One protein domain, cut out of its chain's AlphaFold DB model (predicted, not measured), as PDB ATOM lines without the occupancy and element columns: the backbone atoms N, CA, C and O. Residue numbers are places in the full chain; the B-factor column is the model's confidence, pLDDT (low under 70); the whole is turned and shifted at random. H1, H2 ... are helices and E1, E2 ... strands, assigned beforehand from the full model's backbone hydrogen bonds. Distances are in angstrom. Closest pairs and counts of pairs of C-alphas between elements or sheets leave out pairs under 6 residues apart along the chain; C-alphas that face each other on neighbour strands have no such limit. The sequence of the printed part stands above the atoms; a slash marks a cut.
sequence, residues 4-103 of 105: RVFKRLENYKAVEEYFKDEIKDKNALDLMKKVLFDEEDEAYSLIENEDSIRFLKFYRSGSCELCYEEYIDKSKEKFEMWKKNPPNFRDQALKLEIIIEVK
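Overview. This is residues 4 to 103 of the 105 residues of an uncharacterized protein of Marinitoga sp. 1197 (UniProt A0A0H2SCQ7). A twisted sheet of five strands has two helices, H1 and H2, side by side over one face as a helical hairpin, while the short helix H3 sits at one end of the sheet, by E2 and E3. The printed part has 100 residues with three named helices and five named strands, in the order E1 H1 H2 E2 E3 E4 H3 E5. The sheet runs E1 E5 E4 E3 E2 and is mixed; the class is mixed, helices and strands. The whole is compact, with a radius of gyration of the C-alphas of 13.3 A, yet elongated, spanning 40 by 25 by 24 A.

Arrangement. Start with E2, residues 42 to 49, E3, residues 52 to 61, and E4, residues 64 to 73; they form a meander, each strand the antiparallel neighbour of the one before. Between E2 and E3, look for N 47 and O 54, 2.8 A apart and within hydrogen-bond range; between E3 and E4, N 57 and O 69 are 2.9 A apart. E5, residues 94 to 102, is antiparallel to E4, with N 98 and O 68 at 2.8 A. E1, residues 4 to 9, is an edge strand parallel to E5, with N 7 and O 99 at 2.9 A. H2, residues 26 to 37, is on the sheet over E3 and E2, at a height over the sheet of 7.8 A; the closest C-alphas of H2 and E2 are those of Leu 31 and Ala 43, 5.5 A apart. H1, residues 12 to 22, is on the same face of the sheet as H2, at a height over the sheet of 9.7 A; H1 and H2 with the sheet E1 E5 E4 E3 E2 form two layers, helices on one face of a sheet. H1 touches H2, closest at the C-alphas of Phe 19 and Leu 29, 6.7 A, at a shallow tilt of 16 degrees, opposite ways. H3, residues 79 to 84, only grazes the sheet with residues 79 to 83, and is apart from H1 and H2. In H1 and H2 every O i to N i+4 pair is within hydrogen-bond range; in H3, 1 of 2 is.

Along the chain. Find C-alpha 4 at (-71.464, 35.403, 54.720), where E1 begins. H1 is 15.4 A long and H2 16.1 A. E2 measures 22.9 A, E3 28.0 A and E4 26.7 A. E5 runs 23.7 A to C-alpha 102 at (-72.854, 29.030, 70.905).

Size, cuts and confidence. The two C-alphas farthest apart, those of Glu 77 and Lys 103, are 40.5 A apart. The printed part has no cut and no long link. No printed residue is under 70 in pLDDT.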
ATOM      1  N   ARG A   4     -71.623  35.367  53.261       94.00
ATOM      2  CA  ARG A   4     -71.464  35.403  54.720       94.00
ATOM      3  C   ARG A   4     -72.691  34.793  55.393       94.00
ATOM      4  O   ARG A   4     -73.818  35.112  55.013       94.00
ATOM      5  N   VAL A   5     -72.477  33.918  56.370       94.00
ATOM      6  CA  VAL A   5     -73.524  33.244  57.145       94.00
ATOM      7  C   VAL A   5     -73.276  33.486  58.626       94.00
ATOM      8  O   VAL A   5     -72.181  33.254  59.122       94.00
ATOM      9  N   PHE A   6     -74.313  33.912  59.336       94.31
ATOM     10  CA  PHE A   6     -74.307  33.983  60.794       94.31
ATOM     11  C   PHE A   6     -75.242  32.913  61.339       94.31
ATOM     12  O   PHE A   6     -76.380  32.787  60.871       94.31
ATOM     13  N   LYS A   7     -74.779  32.142  62.322       94.06
ATOM     14  CA  LYS A   7     -75.582  31.104  62.964       94.06
ATOM     15  C   LYS A   7     -75.377  31.149  64.471       94.06
ATOM     16  O   LYS A   7     -74.255  31.229  64.950       94.06
ATOM     17  N   ARG A   8     -76.475  31.037  65.212       94.50
ATOM     18  CA  ARG A   8     -76.439  30.780  66.648       94.50
ATOM     19  C   ARG A   8     -76.889  29.348  66.888       94.50
ATOM     20  O   ARG A   8     -77.975  28.978  66.440       94.50
ATOM     21  N   LEU A   9     -76.057  28.564  67.556       94.69
ATOM     22  CA  LEU A   9     -76.267  27.147  67.826       94.69
ATOM     23  C   LEU A   9     -76.329  26.901  69.336       94.69
ATOM     24  O   LEU A   9     -75.913  27.736  70.139       94.69
ATOM     25  N   GLU A  10     -76.949  25.792  69.730       93.69
ATOM     26  CA  GLU A  10     -77.201  25.510  71.146       93.69
ATOM     27  C   GLU A  10     -75.914  25.151  71.883       93.69
ATOM     28  O   GLU A  10     -75.647  25.728  72.930       93.69
ATOM     29  N   ASN A  11     -75.112  24.258  71.301       93.06
ATOM     30  CA  ASN A  11     -73.890  23.715  71.890       93.06
ATOM     31  C   ASN A  11     -72.894  23.255  70.819       93.06
ATOM     32  O   ASN A  11     -73.210  23.250  69.625       93.06
ATOM     33  N   TYR A  12     -71.700  22.826  71.234       92.25
ATOM     34  CA  TYR A  12     -70.651  22.370  70.314       92.25
ATOM     35  C   TYR A  12     -71.046  21.145  69.482       92.25
ATOM     36  O   TYR A  12     -70.598  20.997  68.343       92.25
ATOM     37  N   LYS A  13     -71.944  20.294  69.990       92.38
ATOM     38  CA  LYS A  13     -72.471  19.164  69.217       92.38
ATOM     39  C   LYS A  13     -73.321  19.641  68.034       92.38
ATOM     40  O   LYS A  13     -73.152  19.137  66.928       92.38
ATOM     41  N   ALA A  14     -74.162  20.655  68.236       93.88
ATOM     42  CA  ALA A  14     -74.928  21.273  67.155       93.88
ATOM     43  C   ALA A  14     -74.019  21.947  66.108       93.88
ATOM     44  O   ALA A  14     -74.348  21.957  64.921       93.88
ATOM     45  N   VAL A  15     -72.860  22.481  66.521       93.12
ATOM     46  CA  VAL A  15     -71.833  22.980  65.587       93.12
ATOM     47  C   VAL A  15     -71.278  21.839  64.739       93.12
ATOM     48  O   VAL A  15     -71.243  21.951  63.515       93.12
ATOM     49  N   GLU A  16     -70.895  20.718  65.355       92.81
ATOM     50  CA  GLU A  16     -70.386  19.556  64.619       92.81
ATOM     51  C   GLU A  16     -71.407  19.033  63.595       92.81
ATOM     52  O   GLU A  16     -71.042  18.779  62.446       92.81
ATOM     53  N   GLU A  17     -72.675  18.895  63.987       93.94
ATOM     54  CA  GLU A  17     -73.763  18.463  63.097       93.94
ATOM     55  C   GLU A  17     -73.955  19.436  61.926       93.94
ATOM     56  O   GLU A  17     -73.980  19.011  60.772       93.94
ATOM     57  N   TYR A  18     -73.962  20.746  62.193       93.75
ATOM     58  CA  TYR A  18     -74.061  21.766  61.149       93.75
ATOM     59  C   TYR A  18     -72.944  21.647  60.099       93.75
ATOM     60  O   TYR A  18     -73.217  21.658  58.899       93.75
ATOM     61  N   PHE A  19     -71.683  21.501  60.519       92.62
ATOM     62  CA  PHE A  19     -70.569  21.373  59.573       92.62
ATOM     63  C   PHE A  19     -70.570  20.028  58.832       92.62
ATOM     64  O   PHE A  19     -70.167  19.980  57.664       92.62
ATOM     65  N   LYS A  20     -71.041  18.946  59.473       92.50
ATOM     66  CA  LYS A  20     -71.211  17.635  58.822       92.50
ATOM     67  C   LYS A  20     -72.232  17.705  57.695       92.50
ATOM     68  O   LYS A  20     -71.981  17.130  56.638       92.50
ATOM     69  N   ASP A  21     -73.328  18.427  57.899       90.00
ATOM     70  CA  ASP A  21     -74.414  18.510  56.928       90.00
ATOM     71  C   ASP A  21     -74.153  19.538  55.823       90.00
ATOM     72  O   ASP A  21     -74.431  19.259  54.654       90.00
ATOM     73  N   GLU A  22     -73.594  20.705  56.152       84.69
ATOM     74  CA  GLU A  22     -73.434  21.809  55.195       84.69
ATOM     75  C   GLU A  22     -72.118  21.755  54.412       84.69
ATOM     76  O   GLU A  22     -72.117  21.990  53.204       84.69
ATOM     77  N   ILE A  23     -70.989  21.458  55.070       83.69
ATOM     78  CA  ILE A  23     -69.664  21.532  54.427       83.69
ATOM     79  C   ILE A  23     -69.224  20.174  53.879       83.69
ATOM     80  O   ILE A  23     -68.624  20.123  52.808       83.69
ATOM     81  N   LYS A  24     -69.528  19.070  54.582       82.38
ATOM     82  CA  LYS A  24     -69.222  17.682  54.164       82.38
ATOM     83  C   LYS A  24     -67.744  17.414  53.808       82.38
ATOM     84  O   LYS A  24     -67.428  16.387  53.211       82.38
ATOM     85  N   ASP A  25     -66.834  18.311  54.177       85.75
ATOM     86  CA  ASP A  25     -65.399  18.214  53.905       85.75
ATOM     87  C   ASP A  25     -64.686  17.680  55.147       85.75
ATOM     88  O   ASP A  25     -64.721  18.297  56.212       85.75
ATOM     89  N   LYS A  26     -64.039  16.516  55.018       88.88
ATOM     90  CA  LYS A  26     -63.371  15.853  56.143       88.88
ATOM     91  C   LYS A  26     -62.267  16.721  56.755       88.88
ATOM     92  O   LYS A  26     -62.179  16.794  57.974       88.88
ATOM     93  N   ASN A  27     -61.477  17.414  55.932       90.06
ATOM     94  CA  ASN A  27     -60.418  18.287  56.437       90.06
ATOM     95  C   ASN A  27     -61.021  19.478  57.183       90.06
ATOM     96  O   ASN A  27     -60.533  19.839  58.249       90.06
ATOM     97  N   ALA A  28     -62.107  20.060  56.666       90.81
ATOM     98  CA  ALA A  28     -62.807  21.133  57.369       90.81
ATOM     99  C   ALA A  28     -63.348  20.667  58.731       90.81
ATOM    100  O   ALA A  28     -63.219  21.385  59.718       90.81
ATOM    101  N   LEU A  29     -63.916  19.459  58.800       92.69
ATOM    102  CA  LEU A  29     -64.413  18.878  60.049       92.69
ATOM    103  C   LEU A  29     -63.299  18.651  61.073       92.69
ATOM    104  O   LEU A  29     -63.495  18.942  62.250       92.69
ATOM    105  N   ASP A  30     -62.140  18.162  60.636       93.50
ATOM    106  CA  ASP A  30     -60.997  17.930  61.520       93.50
ATOM    107  C   ASP A  30     -60.424  19.259  62.047       93.50
ATOM    108  O   ASP A  30     -60.159  19.382  63.241       93.50
ATOM    109  N   LEU A  31     -60.305  20.289  61.198       94.75
ATOM    110  CA  LEU A  31     -59.888  21.635  61.620       94.75
ATOM    111  C   LEU A  31     -60.879  22.268  62.601       94.75
ATOM    112  O   LEU A  31     -60.469  22.842  63.606       94.75
ATOM    113  N   MET A  32     -62.179  22.144  62.324       94.81
ATOM    114  CA  MET A  32     -63.231  22.631  63.215       94.81
ATOM    115  C   MET A  32     -63.093  22.012  64.603       94.81
ATOM    116  O   MET A  32     -63.151  22.733  65.596       94.81
ATOM    117  N   LYS A  33     -62.860  20.696  64.677       92.88
ATOM    118  CA  LYS A  33     -62.720  19.991  65.954       92.88
ATOM    119  C   LYS A  33     -61.538  20.492  66.772       92.88
ATOM    120  O   LYS A  33     -61.706  20.691  67.970       92.88
ATOM    121  N   LYS A  34     -60.402  20.766  66.128       93.94
ATOM    122  CA  LYS A  34     -59.229  21.339  66.799       93.94
ATOM    123  C   LYS A  34     -59.536  22.676  67.464       93.94
ATOM    124  O   LYS A  34     -59.243  22.883  68.635       93.94
ATOM    125  N   VAL A  35     -60.193  23.572  66.730       93.56
ATOM    126  CA  VAL A  35     -60.521  24.909  67.245       93.56
ATOM    127  C   VAL A  35     -61.633  24.847  68.293       93.56
ATOM    128  O   VAL A  35     -61.616  25.584  69.279       93.56
ATOM    129  N   LEU A  36     -62.622  23.973  68.111       90.00
ATOM    130  CA  LEU A  36     -63.789  23.918  68.986       90.00
ATOM    131  C   LEU A  36     -63.517  23.142  70.286       90.00
ATOM    132  O   LEU A  36     -63.863  23.635  71.357       90.00
ATOM    133  N   PHE A  37     -62.870  21.976  70.206       88.88
ATOM    134  CA  PHE A  37     -62.685  21.051  71.333       88.88
ATOM    135  C   PHE A  37     -61.257  21.010  71.883       88.88
ATOM    136  O   PHE A  37     -61.102  20.883  73.095       88.88
ATOM    137  N   ASP A  38     -60.234  21.153  71.035       84.25
ATOM    138  CA  ASP A  38     -58.824  21.041  71.456       84.25
ATOM    139  C   ASP A  38     -58.223  22.394  71.899       84.25
ATOM    140  O   ASP A  38     -57.029  22.497  72.166       84.25
ATOM    141  N   GLU A  39     -59.062  23.431  71.990       76.00
ATOM    142  CA  GLU A  39     -58.717  24.792  72.425       76.00
ATOM    143  C   GLU A  39     -57.619  25.499  71.607       76.00
ATOM    144  O   GLU A  39     -57.018  26.458  72.087       76.00
ATOM    145  N   GLU A  40     -57.406  25.107  70.346       89.38
ATOM    146  CA  GLU A  40     -56.575  25.892  69.426       89.38
ATOM    147  C   GLU A  40     -57.264  27.227  69.075       89.38
ATOM    148  O   GLU A  40     -58.460  27.268  68.773       89.38
ATOM    149  N   ASP A  41     -56.509  28.332  69.075       90.31
ATOM    150  CA  ASP A  41     -57.030  29.651  68.683       90.31
ATOM    151  C   ASP A  41     -57.410  29.697  67.195       90.31
ATOM    152  O   ASP A  41     -58.386  30.347  66.809       90.31
ATOM    153  N   GLU A  42     -56.649  28.994  66.355       94.25
ATOM    154  CA  GLU A  42     -56.900  28.857  64.926       94.25
ATOM    155  C   GLU A  42     -56.320  27.560  64.356       94.25
ATOM    156  O   GLU A  42     -55.285  27.074  64.802       94.25
ATOM    157  N   ALA A  43     -56.964  27.043  63.311       95.69
ATOM    158  CA  ALA A  43     -56.481  25.922  62.519       95.69
ATOM    159  C   ALA A  43     -56.790  26.167  61.039       95.69
ATOM    160  O   ALA A  43     -57.875  26.634  60.683       95.69
ATOM    161  N   TYR A  44     -55.856  25.838  60.150       96.44
ATOM    162  CA  TYR A  44     -56.043  26.029  58.714       96.44
ATOM    163  C   TYR A  44     -55.473  24.886  57.877       96.44
ATOM    164  O   TYR A  44     -54.651  24.089  58.329       96.44
ATOM    165  N   SER A  45     -55.913  24.814  56.622       95.38
ATOM    166  CA  SER A  45     -55.379  23.895  55.621       95.38
ATOM    167  C   SER A  45     -55.388  24.539  54.240       95.38
ATOM    168  O   SER A  45     -56.337  25.232  53.871       95.38
ATOM    169  N   LEU A  46     -54.332  24.283  53.470       95.75
ATOM    170  CA  LEU A  46     -54.233  24.636  52.060       95.75
ATOM    171  C   LEU A  46     -54.303  23.350  51.238       95.75
ATOM    172  O   LEU A  46     -53.425  22.494  51.333       95.75
ATOM    173  N   ILE A  47     -55.355  23.227  50.438       93.50
ATOM    174  CA  ILE A  47     -55.679  22.032  49.665       93.50
ATOM    175  C   ILE A  47     -55.560  22.375  48.186       93.50
ATOM    176  O   ILE A  47     -56.246  23.271  47.691       93.50
ATOM    177  N   GLU A  48     -54.723  21.637  47.467       92.31
ATOM    178  CA  GLU A  48     -54.684  21.687  46.013       92.31
ATOM    179  C   GLU A  48     -55.635  20.636  45.428       92.31
ATOM    180  O   GLU A  48     -55.557  19.457  45.760       92.31
ATOM    181  N   ASN A  49     -56.540  21.079  44.557       89.06
ATOM    182  CA  ASN A  49     -57.394  20.232  43.727       89.06
ATOM    183  C   ASN A  49     -56.928  20.324  42.267       89.06
ATOM    184  O   ASN A  49     -56.083  21.156  41.935       89.06
ATOM    185  N   GLU A  50     -57.516  19.531  41.371       89.56
ATOM    186  CA  GLU A  50     -57.152  19.513  39.942       89.56
ATOM    187  C   GLU A  50     -57.178  20.914  39.303       89.56
ATOM    188  O   GLU A  50     -56.173  21.333  38.731       89.56
ATOM    189  N   ASP A  51     -58.237  21.698  39.546       93.25
ATOM    190  CA  ASP A  51     -58.458  23.001  38.885       93.25
ATOM    191  C   ASP A  51     -58.456  24.211  39.830       93.25
ATOM    192  O   ASP A  51     -58.857  25.314  39.459       93.25
ATOM    193  N   SER A  52     -58.119  24.026  41.107       94.25
ATOM    194  CA  SER A  52     -58.136  25.139  42.063       94.25
ATOM    195  C   SER A  52     -57.367  24.831  43.326       94.25
ATOM    196  O   SER A  52     -57.145  23.671  43.661       94.25
ATOM    197  N   ILE A  53     -57.041  25.877  44.069       95.06
ATOM    198  CA  ILE A  53     -56.576  25.762  45.445       95.06
ATOM    199  C   ILE A  53     -57.654  26.292  46.388       95.06
ATOM    200  O   ILE A  53     -58.346  27.271  46.088       95.06
ATOM    201  N   ARG A  54     -57.812  25.616  47.523       95.12
ATOM    202  CA  ARG A  54     -58.727  25.989  48.601       95.12
ATOM    203  C   ARG A  54     -57.912  26.265  49.854       95.12
ATOM    204  O   ARG A  54     -57.115  25.421  50.252       95.12
ATOM    205  N   PHE A  55     -58.119  27.418  50.477       96.31
ATOM    206  CA  PHE A  55     -57.605  27.698  51.815       96.31
ATOM    207  C   PHE A  55     -58.783  27.658  52.783       96.31
ATOM    208  O   PHE A  55     -59.740  28.414  52.624       96.31
ATOM    209  N   LEU A  56     -58.727  26.752  53.751       95.75
ATOM    210  CA  LEU A  56     -59.738  26.589  54.788       95.75
ATOM    211  C   LEU A  56     -59.166  27.121  56.091       95.75
ATOM    212  O   LEU A  56     -58.073  26.712  56.475       95.75
ATOM    213  N   LYS A  57     -59.897  27.994  56.777       95.81
ATOM    214  CA  LYS A  57     -59.492  28.541  58.070       95.81
ATOM    215  C   LYS A  57     -60.626  28.408  59.073       95.81
ATOM    216  O   LYS A  57     -61.754  28.777  58.773       95.81
ATOM    217  N   PHE A  58     -60.302  27.935  60.266       95.56
ATOM    218  CA  PHE A  58     -61.128  28.034  61.459       95.56
ATOM    219  C   PHE A  58     -60.391  28.854  62.509       95.56
ATOM    220  O   PHE A  58     -59.175  28.724  62.635       95.56
ATOM    221  N   TYR A  59     -61.095  29.705  63.246       95.00
ATOM    222  CA  TYR A  59     -60.500  30.480  64.336       95.00
ATOM    223  C   TYR A  59     -61.552  30.954  65.335       95.00
ATOM    224  O   TYR A  59     -62.732  31.073  64.997       95.00
ATOM    225  N   ARG A  60     -61.119  31.257  66.557       91.38
ATOM    226  CA  ARG A  60     -61.939  31.920  67.577       91.38
ATOM    227  C   ARG A  60     -61.835  33.434  67.414       91.38
ATOM    228  O   ARG A  60     -60.767  33.976  67.136       91.38
ATOM    229  N   SER A  61     -62.940  34.144  67.601       85.12
ATOM    230  CA  SER A  61     -62.956  35.610  67.620       85.12
ATOM    231  C   SER A  61     -63.683  36.061  68.874       85.12
ATOM    232  O   SER A  61     -64.635  35.414  69.265       85.12
ATOM    233  N   GLY A  62     -63.262  37.137  69.542       76.94
ATOM    234  CA  GLY A  62     -63.685  37.427  70.924       76.94
ATOM    235  C   GLY A  62     -65.195  37.363  71.226       76.94
ATOM    236  O   GLY A  62     -65.559  37.048  72.353       76.94
ATOM    237  N   SER A  63     -66.070  37.629  70.250       71.88
ATOM    238  CA  SER A  63     -67.532  37.543  70.396       71.88
ATOM    239  C   SER A  63     -68.175  36.273  69.814       71.88
ATOM    240  O   SER A  63     -69.397  36.181  69.803       71.88
ATOM    241  N   CYS A  64     -67.394  35.343  69.264       82.38
ATOM    242  CA  CYS A  64     -67.871  34.173  68.528       82.38
ATOM    243  C   CYS A  64     -66.991  32.948  68.811       82.38
ATOM    244  O   CYS A  64     -65.770  32.979  68.656       82.38
ATOM    245  N   GLU A  65     -67.621  31.836  69.171       85.88
ATOM    246  CA  GLU A  65     -66.935  30.594  69.522       85.88
ATOM    247  C   GLU A  65     -66.219  29.958  68.331       85.88
ATOM    248  O   GLU A  65     -65.212  29.278  68.522       85.88
ATOM    249  N   LEU A  66     -66.714  30.171  67.107       93.62
ATOM    250  CA  LEU A  66     -66.089  29.615  65.915       93.62
ATOM    251  C   LEU A  66     -66.387  30.449  64.666       93.62
ATOM    252  O   LEU A  66     -67.540  30.642  64.282       93.62
ATOM    253  N   CYS A  67     -65.335  30.867  63.978       94.69
ATOM    254  CA  CYS A  67     -65.396  31.405  62.628       94.69
ATOM    255  C   CYS A  67     -64.805  30.389  61.650       94.69
ATOM    256  O   CYS A  67     -63.797  29.754  61.948       94.69
ATOM    257  N   TYR A  68     -65.416  30.269  60.476       95.12
ATOM    258  CA  TYR A  68     -64.919  29.505  59.340       95.12
ATOM    259  C   TYR A  68     -64.806  30.412  58.125       95.12
ATOM    260  O   TYR A  68     -65.760  31.107  57.784       95.12
ATOM    261  N   GLU A  69     -63.676  30.348  57.436       95.75
ATOM    262  CA  GLU A  69     -63.456  31.014  56.163       95.75
ATOM    263  C   GLU A  69     -62.979  30.004  55.116       95.75
ATOM    264  O   GLU A  69     -62.088  29.186  55.358       95.75
ATOM    265  N   GLU A  70     -63.552  30.098  53.923       95.38
ATOM    266  CA  GLU A  70     -63.125  29.367  52.740       95.38
ATOM    267  C   GLU A  70     -62.705  30.345  51.653       95.38
ATOM    268  O   GLU A  70     -63.512  31.145  51.167       95.38
ATOM    269  N   TYR A  71     -61.461  30.215  51.212       95.94
ATOM    270  CA  TYR A  71     -60.915  30.939  50.076       95.94
ATOM    271  C   TYR A  71     -60.714  29.981  48.917       95.94
ATOM    272  O   TYR A  71     -60.220  28.868  49.106       95.94
ATOM    273  N   ILE A  72     -61.063  30.416  47.710       95.00
ATOM    274  CA  ILE A  72     -60.888  29.615  46.498       95.00
ATOM    275  C   ILE A  72     -60.186  30.460  45.449       95.00
ATOM    276  O   ILE A  72     -60.697  31.504  45.043       95.00
ATOM    277  N   ASP A  73     -59.050  29.967  44.969       95.06
ATOM    278  CA  ASP A  73     -58.371  30.513  43.801       95.06
ATOM    279  C   ASP A  73     -58.395  29.492  42.658       95.06
ATOM    280  O   ASP A  73     -57.965  28.345  42.806       95.06
ATOM    281  N   LYS A  74     -58.958  29.908  41.520       93.69
ATOM    282  CA  LYS A  74     -59.120  29.072  40.323       93.69
ATOM    283  C   LYS A  74     -57.897  29.112  39.407       93.69
ATOM    284  O   LYS A  74     -57.745  28.196  38.612       93.69
ATOM    285  N   SER A  75     -57.032  30.130  39.505       92.50
ATOM    286  CA  SER A  75     -55.803  30.181  38.697       92.50
ATOM    287  C   SER A  75     -54.652  29.385  39.316       92.50
ATOM    288  O   SER A  75     -53.684  29.085  38.624       92.50
ATOM    289  N   LYS A  76     -54.761  29.024  40.606       91.31
ATOM    290  CA  LYS A  76     -53.721  28.388  41.437       91.31
ATOM    291  C   LYS A  76     -52.477  29.252  41.673       91.31
ATOM    292  O   LYS A  76     -51.564  28.830  42.385       91.31
ATOM    293  N   GLU A  77     -52.435  30.469  41.142       92.31
ATOM    294  CA  GLU A  77     -51.290  31.378  41.253       92.31
ATOM    295  C   GLU A  77     -51.012  31.764  42.710       92.31
ATOM    296  O   GLU A  77     -49.871  32.050  43.079       92.31
ATOM    297  N   LYS A  78     -52.038  31.730  43.569       92.44
ATOM    298  CA  LYS A  78     -51.904  32.090  44.984       92.44
ATOM    299  C   LYS A  78     -51.308  30.982  45.860       92.44
ATOM    300  O   LYS A  78     -51.111  31.224  47.048       92.44
ATOM    301  N   PHE A  79     -50.979  29.802  45.328       91.81
ATOM    302  CA  PHE A  79     -50.575  28.645  46.142       91.81
ATOM    303  C   PHE A  79     -49.326  28.909  46.993       91.81
ATOM    304  O   PHE A  79     -49.370  28.810  48.219       91.81
ATOM    305  N   GLU A  80     -48.222  29.311  46.361       93.62
ATOM    306  CA  GLU A  80     -46.968  29.609  47.068       93.62
ATOM    307  C   GLU A  80     -47.082  30.845  47.967       93.62
ATOM    308  O   GLU A  80     -46.439  30.923  49.015       93.62
ATOM    309  N   MET A  81     -47.935  31.801  47.584       94.00
ATOM    310  CA  MET A  81     -48.226  32.977  48.399       94.00
ATOM    311  C   MET A  81     -48.940  32.575  49.691       94.00
ATOM    312  O   MET A  81     -48.484  32.954  50.764       94.00
ATOM    313  N   TRP A  82     -50.003  31.772  49.609       95.25
ATOM    314  CA  TRP A  82     -50.812  31.365  50.761       95.25
ATOM    315  C   TRP A  82     -50.098  30.421  51.727       95.25
ATOM    316  O   TRP A  82     -50.432  30.414  52.908       95.25
ATOM    317  N   LYS A  83     -49.073  29.686  51.279       92.19
ATOM    318  CA  LYS A  83     -48.183  28.934  52.184       92.19
ATOM    319  C   LYS A  83     -47.403  29.834  53.140       92.19
ATOM    320  O   LYS A  83     -47.122  29.429  54.263       92.19
ATOM    321  N   LYS A  84     -46.995  31.020  52.676       93.06
ATOM    322  CA  LYS A  84     -46.164  31.963  53.444       93.06
ATOM    323  C   LYS A  84     -47.009  33.015  54.150       93.06
ATOM    324  O   LYS A  84     -46.729  33.364  55.288       93.06
ATOM    325  N   ASN A  85     -48.032  33.500  53.454       93.25
ATOM    326  CA  ASN A  85     -48.933  34.560  53.873       93.25
ATOM    327  C   ASN A  85     -50.377  34.077  53.692       93.25
ATOM    328  O   ASN A  85     -50.948  34.268  52.610       93.25
ATOM    329  N   PRO A  86     -50.964  33.446  54.725       92.88
ATOM    330  CA  PRO A  86     -52.367  33.063  54.724       92.88
ATOM    331  C   PRO A  86     -53.279  34.225  54.302       92.88
ATOM    332  O   PRO A  86     -53.035  35.372  54.698       92.88
ATOM    333  N   PRO A  87     -54.329  33.958  53.506       94.06
ATOM    334  CA  PRO A  87     -55.313  34.977  53.185       94.06
ATOM    335  C   PRO A  87     -56.056  35.430  54.448       94.06
ATOM    336  O   PRO A  87     -56.082  34.746  55.472       94.06
ATOM    337  N   ASN A  88     -56.667  36.607  54.366       92.19
ATOM    338  CA  ASN A  88     -57.530  37.150  55.413       92.19
ATOM    339  C   ASN A  88     -58.854  37.615  54.809       92.19
ATOM    340  O   ASN A  88     -58.974  37.699  53.588       92.19
ATOM    341  N   PHE A  89     -59.815  37.986  55.657       86.31
ATOM    342  CA  PHE A  89     -61.185  38.316  55.250       86.31
ATOM    343  C   PHE A  89     -61.320  39.424  54.183       86.31
ATOM    344  O   PHE A  89     -62.398  39.620  53.621       86.31
ATOM    345  N   ARG A  90     -60.254  40.194  53.916       88.56
ATOM    346  CA  ARG A  90     -60.210  41.223  52.864       88.56
ATOM    347  C   ARG A  90     -59.769  40.676  51.503       88.56
ATOM    348  O   ARG A  90     -59.849  41.407  50.516       88.56
ATOM    349  N   ASP A  91     -59.279  39.440  51.431       92.62
ATOM    350  CA  ASP A  91     -58.878  38.804  50.178       92.62
ATOM    351  C   ASP A  91     -60.116  38.562  49.302       92.62
ATOM    352  O   ASP A  91     -61.127  38.011  49.735       92.62
ATOM    353  N   GLN A  92     -60.030  38.957  48.032       90.44
ATOM    354  CA  GLN A  92     -61.110  38.788  47.057       90.44
ATOM    355  C   GLN A  92     -61.426  37.317  46.748       90.44
ATOM    356  O   GLN A  92     -62.499  37.021  46.223       90.44
ATOM    357  N   ALA A  93     -60.506  36.403  47.067       93.81
ATOM    358  CA  ALA A  93     -60.713  34.966  46.957       93.81
ATOM    359  C   ALA A  93     -61.605  34.398  48.071       93.81
ATOM    360  O   ALA A  93     -61.973  33.226  47.981       93.81
ATOM    361  N   LEU A  94     -61.962  35.190  49.096       96.00
ATOM    362  CA  LEU A  94     -62.897  34.760  50.132       96.00
ATOM    363  C   LEU A  94     -64.237  34.403  49.489       96.00
ATOM    364  O   LEU A  94     -64.953  35.248  48.936       96.00
ATOM    365  N   LYS A  95     -64.585  33.121  49.566       95.06
ATOM    366  CA  LYS A  95     -65.819  32.594  49.007       95.06
ATOM    367  C   LYS A  95     -66.904  32.545  50.079       95.06
ATOM    368  O   LYS A  95     -68.020  33.029  49.845       95.06
ATOM    369  N   LEU A  96     -66.595  31.950  51.222       94.50
ATOM    370  CA  LEU A  96     -67.563  31.669  52.271       94.50
ATOM    371  C   LEU A  96     -66.985  32.053  53.625       94.50
ATOM    372  O   LEU A  96     -65.859  31.697  53.938       94.50
ATOM    373  N   GLU A  97     -67.788  32.744  54.416       95.12
ATOM    374  CA  GLU A  97     -67.521  33.015  55.820       95.12
ATOM    375  C   GLU A  97     -68.729  32.553  56.633       95.12
ATOM    376  O   GLU A  97     -69.874  32.893  56.308       95.12
ATOM    377  N   ILE A  98     -68.492  31.758  57.670       94.44
ATOM    378  CA  ILE A  98     -69.514  31.320  58.615       94.44
ATOM    379  C   ILE A  98     -69.071  31.733  60.010       94.44
ATOM    380  O   ILE A  98     -67.987  31.369  60.451       94.44
ATOM    381  N   ILE A  99     -69.929  32.464  60.706       94.50
ATOM    382  CA  ILE A  99     -69.700  32.919  62.073       94.50
ATOM    383  C   ILE A  99     -70.716  32.216  62.965       94.50
ATOM    384  O   ILE A  99     -71.929  32.343  62.754       94.50
ATOM    385  N   ILE A 100     -70.209  31.451  63.928       94.69
ATOM    386  CA  ILE A 100     -70.991  30.657  64.865       94.69
ATOM    387  C   ILE A 100     -70.876  31.256  66.263       94.69
ATOM    388  O   ILE A 100     -69.780  31.409  66.799       94.69
ATOM    389  N   GLU A 101     -72.035  31.527  66.850       93.44
ATOM    390  CA  GLU A 101     -72.190  31.753  68.284       93.44
ATOM    391  C   GLU A 101     -72.801  30.514  68.939       93.44
ATOM    392  O   GLU A 101     -73.730  29.914  68.387       93.44
ATOM    393  N   VAL A 102     -72.339  30.164  70.134       90.12
ATOM    394  CA  VAL A 102     -72.854  29.030  70.905       90.12
ATOM    395  C   VAL A 102     -73.464  29.522  72.215       90.12
ATOM    396  O   VAL A 102     -72.866  30.320  72.928       90.12
ATOM    397  N   LYS A 103     -74.681  29.070  72.536       82.50
ATOM    398  CA  LYS A 103     -75.377  29.482  73.771       82.50
ATOM    399  C   LYS A 103     -74.791  28.827  75.022       82.50
ATOM    400  O   LYS A 103     -74.676  29.488  76.049       82.50
TER     401      LYS A 103